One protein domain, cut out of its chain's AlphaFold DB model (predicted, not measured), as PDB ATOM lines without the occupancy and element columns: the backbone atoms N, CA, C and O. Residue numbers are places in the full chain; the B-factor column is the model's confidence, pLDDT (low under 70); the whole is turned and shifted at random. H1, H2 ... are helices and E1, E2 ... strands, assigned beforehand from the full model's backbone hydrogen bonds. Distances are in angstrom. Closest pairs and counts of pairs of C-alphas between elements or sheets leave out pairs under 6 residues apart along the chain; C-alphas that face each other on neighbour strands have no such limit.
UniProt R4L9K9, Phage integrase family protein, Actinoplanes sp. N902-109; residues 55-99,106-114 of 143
ATOM      1  N   VAL A  55      57.450  42.608 585.700       90.88
ATOM      2  CA  VAL A  55      57.031  41.303 585.161       90.88
ATOM      3  C   VAL A  55      56.744  41.405 583.660       90.88
ATOM      4  O   VAL A  55      56.989  40.460 582.904       90.88
ATOM      5  N   ASN A  56      56.253  42.564 583.215       87.88
ATOM      6  CA  ASN A  56      55.893  42.809 581.830       87.88
ATOM      7  C   ASN A  56      57.121  43.239 581.031       87.88
ATOM      8  O   ASN A  56      57.645  44.339 581.169       87.88
ATOM      9  N   ARG A  57      57.528  42.388 580.091       84.00
ATOM     10  CA  ARG A  57      58.661  42.665 579.197       84.00
ATOM     11  C   ARG A  57      58.478  43.932 578.350       84.00
ATOM     12  O   ARG A  57      59.467  44.523 577.917       84.00
ATOM     13  N   ASN A  58      57.228  44.333 578.134       87.50
ATOM     14  CA  ASN A  58      56.871  45.509 577.352       87.50
ATOM     15  C   ASN A  58      57.252  46.816 578.056       87.50
ATOM     16  O   ASN A  58      57.563  47.775 577.360       87.50
ATOM     17  N   ASP A  59      57.315  46.856 579.390       89.31
ATOM     18  CA  ASP A  59      57.621  48.091 580.124       89.31
ATOM     19  C   ASP A  59      59.065  48.528 579.867       89.31
ATOM     20  O   ASP A  59      59.333  49.677 579.518       89.31
ATOM     21  N   TYR A  60      60.005  47.580 579.965       90.62
ATOM     22  CA  TYR A  60      61.404  47.831 579.630       90.62
ATOM     23  C   TYR A  60      61.576  48.219 578.164       90.62
ATOM     24  O   TYR A  60      62.327  49.146 577.863       90.62
ATOM     25  N   ALA A  61      60.886  47.521 577.257       89.56
ATOM     26  CA  ALA A  61      60.940  47.837 575.837       89.56
ATOM     27  C   ALA A  61      60.443  49.265 575.585       89.56
ATOM     28  O   ALA A  61      61.170  50.057 574.998       89.56
ATOM     29  N   LEU A  62      59.269  49.629 576.103       89.75
ATOM     30  CA  LEU A  62      58.681  50.954 575.932       89.75
ATOM     31  C   LEU A  62      59.582  52.061 576.492       89.75
ATOM     32  O   LEU A  62      59.856  53.037 575.800       89.75
ATOM     33  N   ILE A  63      60.099  51.895 577.710       92.31
ATOM     34  CA  ILE A  63      60.969  52.897 578.343       92.31
ATOM     35  C   ILE A  63      62.296  53.035 577.587       92.31
ATOM     36  O   ILE A  63      62.791  54.150 577.425       92.31
ATOM     37  N   ALA A  64      62.847  51.941 577.053       90.12
ATOM     38  CA  ALA A  64      64.026  51.998 576.191       90.12
ATOM     39  C   ALA A  64      63.732  52.689 574.845       90.12
ATOM     40  O   ALA A  64      64.525  53.518 574.402       90.12
ATOM     41  N   LEU A  65      62.589  52.400 574.212       89.75
ATOM     42  CA  LEU A  65      62.186  53.032 572.951       89.75
ATOM     43  C   LEU A  65      61.973  54.546 573.108       89.75
ATOM     44  O   LEU A  65      62.415  55.330 572.269       89.75
ATOM     45  N   LEU A  66      61.335  54.973 574.195       90.50
ATOM     46  CA  LEU A  66      61.083  56.390 574.460       90.50
ATOM     47  C   LEU A  66      62.347  57.121 574.917       90.50
ATOM     48  O   LEU A  66      62.639  58.212 574.441       90.50
ATOM     49  N   GLY A  67      63.096  56.526 575.843       89.00
ATOM     50  CA  GLY A  67      64.174  57.220 576.540       89.00
ATOM     51  C   GLY A  67      65.567  57.065 575.932       89.00
ATOM     52  O   GLY A  67      66.386  57.960 576.093       89.00
ATOM     53  N   LEU A  68      65.852  55.956 575.236       88.38
ATOM     54  CA  LEU A  68      67.165  55.719 574.612       88.38
ATOM     55  C   LEU A  68      67.150  55.976 573.103       88.38
ATOM     56  O   LEU A  68      68.127  56.487 572.563       88.38
ATOM     57  N   LEU A  69      66.052  55.629 572.421       85.31
ATOM     58  CA  LEU A  69      65.900  55.866 570.979       85.31
ATOM     59  C   LEU A  69      65.214  57.203 570.663       85.31
ATOM     60  O   LEU A  69      65.354  57.694 569.545       85.31
ATOM     61  N   GLY A  70      64.497  57.795 571.624       87.19
ATOM     62  CA  GLY A  70      63.821  59.081 571.446       87.19
ATOM     63  C   GLY A  70      62.581  59.012 570.552       87.19
ATOM     64  O   GLY A  70      62.257  59.998 569.890       87.19
ATOM     65  N   LEU A  71      61.905  57.858 570.486       87.56
ATOM     66  CA  LEU A  71      60.694  57.711 569.675       87.56
ATOM     67  C   LEU A  71      59.526  58.491 570.281       87.56
ATOM     68  O   LEU A  71      59.392  58.593 571.504       87.56
ATOM     69  N   ARG A  72      58.623  58.993 569.432       87.12
ATOM     70  CA  ARG A  72      57.350  59.539 569.927       87.12
ATOM     71  C   ARG A  72      56.457  58.407 570.430       87.12
ATOM     72  O   ARG A  72      56.493  57.304 569.897       87.12
ATOM     73  N   ILE A  73      55.583  58.695 571.397       87.56
ATOM     74  CA  ILE A  73      54.687  57.680 571.982       87.56
ATOM     75  C   ILE A  73      53.872  56.924 570.924       87.56
ATOM     76  O   ILE A  73      53.795  55.702 570.964       87.56
ATOM     77  N   PHE A  74      53.350  57.627 569.917       84.38
ATOM     78  CA  PHE A  74      52.583  57.011 568.833       84.38
ATOM     79  C   PHE A  74      53.434  56.132 567.910       84.38
ATOM     80  O   PHE A  74      52.950  55.126 567.403       84.38
ATOM     81  N   GLU A  75      54.708  56.472 567.725       86.12
ATOM     82  CA  GLU A  75      55.655  55.671 566.948       86.12
ATOM     83  C   GLU A  75      56.047  54.401 567.715       86.12
ATOM     84  O   GLU A  75      56.072  53.317 567.139       86.12
ATOM     85  N   ALA A  76      56.287  54.515 569.025       86.88
ATOM     86  CA  ALA A  76      56.596  53.377 569.887       86.88
ATOM     87  C   ALA A  76      55.412  52.400 570.008       86.88
ATOM     88  O   ALA A  76      55.615  51.191 569.945       86.88
ATOM     89  N   CYS A  77      54.179  52.908 570.131       84.94
ATOM     90  CA  CYS A  77      52.976  52.068 570.166       84.94
ATOM     91  C   CYS A  77      52.670  51.399 568.816       84.94
ATOM     92  O   CYS A  77      52.070  50.327 568.796       84.94
ATOM     93  N   GLY A  78      53.060  52.021 567.699       80.75
ATOM     94  CA  GLY A  78      52.894  51.466 566.352       80.75
ATOM     95  C   GLY A  78      54.036  50.553 565.894       80.75
ATOM     96  O   GLY A  78      53.945  49.988 564.806       80.75
ATOM     97  N   ALA A  79      55.108  50.417 566.679       82.75
ATOM     98  CA  ALA A  79      56.267  49.612 566.315       82.75
ATOM     99  C   ALA A  79      55.947  48.111 566.406       82.75
ATOM    100  O   ALA A  79      55.549  47.611 567.462       82.75
ATOM    101  N   SER A  80      56.167  47.378 565.312       79.50
ATOM    102  CA  SER A  80      56.029  45.923 565.294       79.50
ATOM    103  C   SER A  80      57.378  45.236 565.488       79.50
ATOM    104  O   SER A  80      58.426  45.721 565.065       79.50
ATOM    105  N   ILE A  81      57.361  44.034 566.072       76.38
ATOM    106  CA  ILE A  81      58.549  43.169 566.158       76.38
ATOM    107  C   ILE A  81      59.060  42.804 564.754       76.38
ATOM    108  O   ILE A  81      60.252  42.564 564.589       76.38
ATOM    109  N   ALA A  82      58.178  42.784 563.748       77.94
ATOM    110  CA  ALA A  82      58.542  42.527 562.355       77.94
ATOM    111  C   ALA A  82      59.441  43.623 561.751       77.94
ATOM    112  O   ALA A  82      60.190  43.348 560.819       77.94
ATOM    113  N   ASP A  83      59.410  44.836 562.311       76.94
ATOM    114  CA  ASP A  83      60.209  45.972 561.843       76.94
ATOM    115  C   ASP A  83      61.618  46.005 562.465       76.94
ATOM    116  O   ASP A  83      62.424  46.889 562.154       76.94
ATOM    117  N   LEU A  84      61.925  45.049 563.353       74.00
ATOM    118  CA  LEU A  84      63.252  44.853 563.932       74.00
ATOM    119  C   LEU A  84      64.112  44.020 562.978       74.00
ATOM    120  O   LEU A  84      63.929  42.808 562.856       74.00
ATOM    121  N   GLY A  85      65.083  44.674 562.348       75.62
ATOM    122  CA  GLY A  85      66.103  44.046 561.514       75.62
ATOM    123  C   GLY A  85      67.490  44.114 562.143       75.62
ATOM    124  O   GLY A  85      67.704  44.775 563.161       75.62
ATOM    125  N   GLU A  86      68.448  43.443 561.516       77.75
ATOM    126  CA  GLU A  86      69.869  43.560 561.829       77.75
ATOM    127  C   GLU A  86      70.589  44.065 560.577       77.75
ATOM    128  O   GLU A  86      70.527  43.434 559.525       77.75
ATOM    129  N   GLU A  87      71.226  45.229 560.672       74.06
ATOM    130  CA  GLU A  87      72.026  45.806 559.594       74.06
ATOM    131  C   GLU A  87      73.462  45.959 560.095       74.06
ATOM    132  O   GLU A  87      73.708  46.622 561.102       74.06
ATOM    133  N   HIS A  88      74.415  45.334 559.400       69.31
ATOM    134  CA  HIS A  88      75.848  45.405 559.721       69.31
ATOM    135  C   HIS A  88      76.204  44.986 561.168       69.31
ATOM    136  O   HIS A  88      77.128  45.533 561.760       69.31
ATOM    137  N   GLY A  89      75.464  44.034 561.754       73.25
ATOM    138  CA  GLY A  89      75.660  43.587 563.145       73.25
ATOM    139  C   GLY A  89      75.004  44.488 564.199       73.25
ATOM    140  O   GLY A  89      75.233  44.332 565.399       73.25
ATOM    141  N   HIS A  90      74.186  45.454 563.774       72.81
ATOM    142  CA  HIS A  90      73.421  46.325 564.658       72.81
ATOM    143  C   HIS A  90      71.926  46.066 564.501       72.81
ATOM    144  O   HIS A  90      71.410  46.069 563.385       72.81
ATOM    145  N   ARG A  91      71.193  45.912 565.613       70.88
ATOM    146  CA  ARG A  91      69.728  45.902 565.544       70.88
ATOM    147  C   ARG A  91      69.200  47.291 565.205       70.88
ATOM    148  O   ARG A  91      69.490  48.265 565.902       70.88
ATOM    149  N   VAL A  92      68.408  47.348 564.142       77.75
ATOM    150  CA  VAL A  92      67.772  48.552 563.614       77.75
ATOM    151  C   VAL A  92      66.262  48.363 563.683       77.75
ATOM    152  O   VAL A  92      65.730  47.367 563.196       77.75
ATOM    153  N   LEU A  93      65.569  49.329 564.283       78.38
ATOM    154  CA  LEU A  93      64.112  49.394 564.261       78.38
ATOM    155  C   LEU A  93      63.677  50.359 563.156       78.38
ATOM    156  O   LEU A  93      64.022  51.543 563.196       78.38
ATOM    157  N   LYS A  94      62.916  49.864 562.178       77.56
ATOM    158  CA  LYS A  94      62.307  50.714 561.147       77.56
ATOM    159  C   LYS A  94      61.020  51.318 561.701       77.56
ATOM    160  O   LYS A  94      60.051  50.617 561.954       77.56
ATOM    161  N   VAL A  95      61.012  52.631 561.908       77.06
ATOM    162  CA  VAL A  95      59.859  53.339 562.475       77.06
ATOM    163  C   VAL A  95      59.044  53.978 561.357       77.06
ATOM    164  O   VAL A  95      59.584  54.714 560.528       77.06
ATOM    165  N   ARG A  96      57.727  53.737 561.339       70.75
ATOM    166  CA  ARG A  96      56.809  54.501 560.486       70.75
ATOM    167  C   ARG A  96      56.617  55.879 561.103       70.75
ATOM    168  O   ARG A  96      55.962  56.016 562.131       70.75
ATOM    169  N   GLN A  97      57.175  56.903 560.469       63.00
ATOM    170  CA  GLN A  97      56.873  58.275 560.852       63.00
ATOM    171  C   GLN A  97      55.410  58.568 560.533       63.00
ATOM    172  O   GLN A  97      54.977  58.496 559.383       63.00
ATOM    173  N   GLY A  98      54.646  58.902 561.571       54.44
ATOM    174  CA  GLY A  98      53.297  59.435 561.446       54.44
ATOM    175  C   GLY A  98      53.343  60.869 560.931       54.44
ATOM    176  O   GLY A  98      53.050  61.799 561.675       54.44
ATOM    177  N   ARG A  99      53.746  61.058 559.673       43.50
ATOM    178  CA  ARG A  99      53.511  62.299 558.941       43.50
ATOM    179  C   ARG A  99      52.517  61.997 557.827       43.50
ATOM    180  O   ARG A  99      52.863  61.364 556.837       43.50
ATOM    181  N   ALA A 106      62.569  59.794 556.208       40.34
ATOM    182  CA  ALA A 106      63.724  60.070 557.042       40.34
ATOM    183  C   ALA A 106      63.747  59.019 558.152       40.34
ATOM    184  O   ALA A 106      63.238  59.249 559.243       40.34
ATOM    185  N   ALA A 107      64.299  57.837 557.869       42.78
ATOM    186  CA  ALA A 107      64.529  56.822 558.890       42.78
ATOM    187  C   ALA A 107      65.389  57.420 560.018       42.78
ATOM    188  O   ALA A 107      66.596  57.619 559.857       42.78
ATOM    189  N   SER A 108      64.782  57.720 561.168       42.62
ATOM    190  CA  SER A 108      65.521  58.020 562.389       42.62
ATOM    191  C   SER A 108      66.201  56.729 562.840       42.62
ATOM    192  O   SER A 108      65.594  55.856 563.455       42.62
ATOM    193  N   ARG A 109      67.481  56.569 562.478       42.62
ATOM    194  CA  ARG A 109      68.326  55.457 562.934       42.62
ATOM    195  C   ARG A 109      68.641  55.644 564.418       42.62
ATOM    196  O   ARG A 109      69.694  56.169 564.776       42.62
ATOM    197  N   GLY A 110      67.724  55.239 565.286       39.41
ATOM    198  CA  GLY A 110      68.025  55.086 566.702       39.41
ATOM    199  C   GLY A 110      68.905  53.846 566.907       39.41
ATOM    200  O   GLY A 110      68.579  52.762 566.425       39.41
ATOM    201  N   ARG A 111      70.047  54.004 567.585       42.38
ATOM    202  CA  ARG A 111      70.946  52.897 567.950       42.38
ATOM    203  C   ARG A 111      70.571  52.318 569.324       42.38
ATOM    204  O   ARG A 111      70.358  53.067 570.273       42.38
ATOM    205  N   SER A 112      70.666  50.987 569.437       49.00
ATOM    206  CA  SER A 112      70.578  50.140 570.656       49.00
ATOM    207  C   SER A 112      69.152  49.756 571.114       49.00
ATOM    208  O   SER A 112      68.206  50.482 570.874       49.00
ATOM    209  N   CYS A 113      68.870  48.620 571.767       42.06
ATOM    210  CA  CYS A 113      69.664  47.834 572.712       42.06
ATOM    211  C   CYS A 113      69.116  46.382 572.799       42.06
ATOM    212  O   CYS A 113      67.912  46.166 572.939       42.06
ATOM    213  N   ASP A 114      69.988  45.371 572.794       51.41
ATOM    214  CA  ASP A 114      69.632  43.984 572.442       51.41
ATOM    215  C   ASP A 114      68.998  43.075 573.505       51.41
ATOM    216  O   ASP A 114      68.775  41.885 573.258       51.41
TER     217      ASP A 114
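This is residues 55 to 99 and 106 to 114 of the 143 residues of the protein "Phage integrase family protein" of Actinoplanes sp. N902-109 (UniProt R4L9K9). A small hairpin of two strands, E1 and E2, makes one end of the domain, and a pair of helices, H1 and H2, makes the other, with residues 55 to 60 sticking out. The printed part has 54 residues, with the order H1, H2, E1, E2; the sheet E1 - E2 is antiparallel. The class is mixed, helices and strands, with under half of the residues in named elements. It is compact, with a radius of gyration of the C-alphas of 10.8 A and spans of 32 by 29 by 19 A.

E1, residues 84 to 87, and E2, residues 90 to 93, form a hairpin at 142 degrees, with N 85 and O 92 within hydrogen-bond range at 2.9 A. H1, residues 57 to 67, touches H2, residues 73 to 77; their closest C-alphas, of Leu 65 and Ala 76, are 6.4 A apart. H1 is apart from E1 and E2, and H2 is apart from E2. In H1 and H2 every O i to N i+4 pair is within hydrogen-bond range.

H1 runs 15.8 A from C-alpha 57 at (58.661, 42.665, 579.197); H2 spans 6.1 A. E1 and E2 each span 9.8 A, and E2 ends at C-alpha 93, (64.112, 49.394, 564.261).

The C-alphas farthest apart, of Val 55 and Ala 106, are 34.5 A apart. Residues 100 to 105 are not printed; the gap is 10.6 A. No link between named elements is long. pLDDT is under 70 at residues 88, 97 to 99 and 106 to 114.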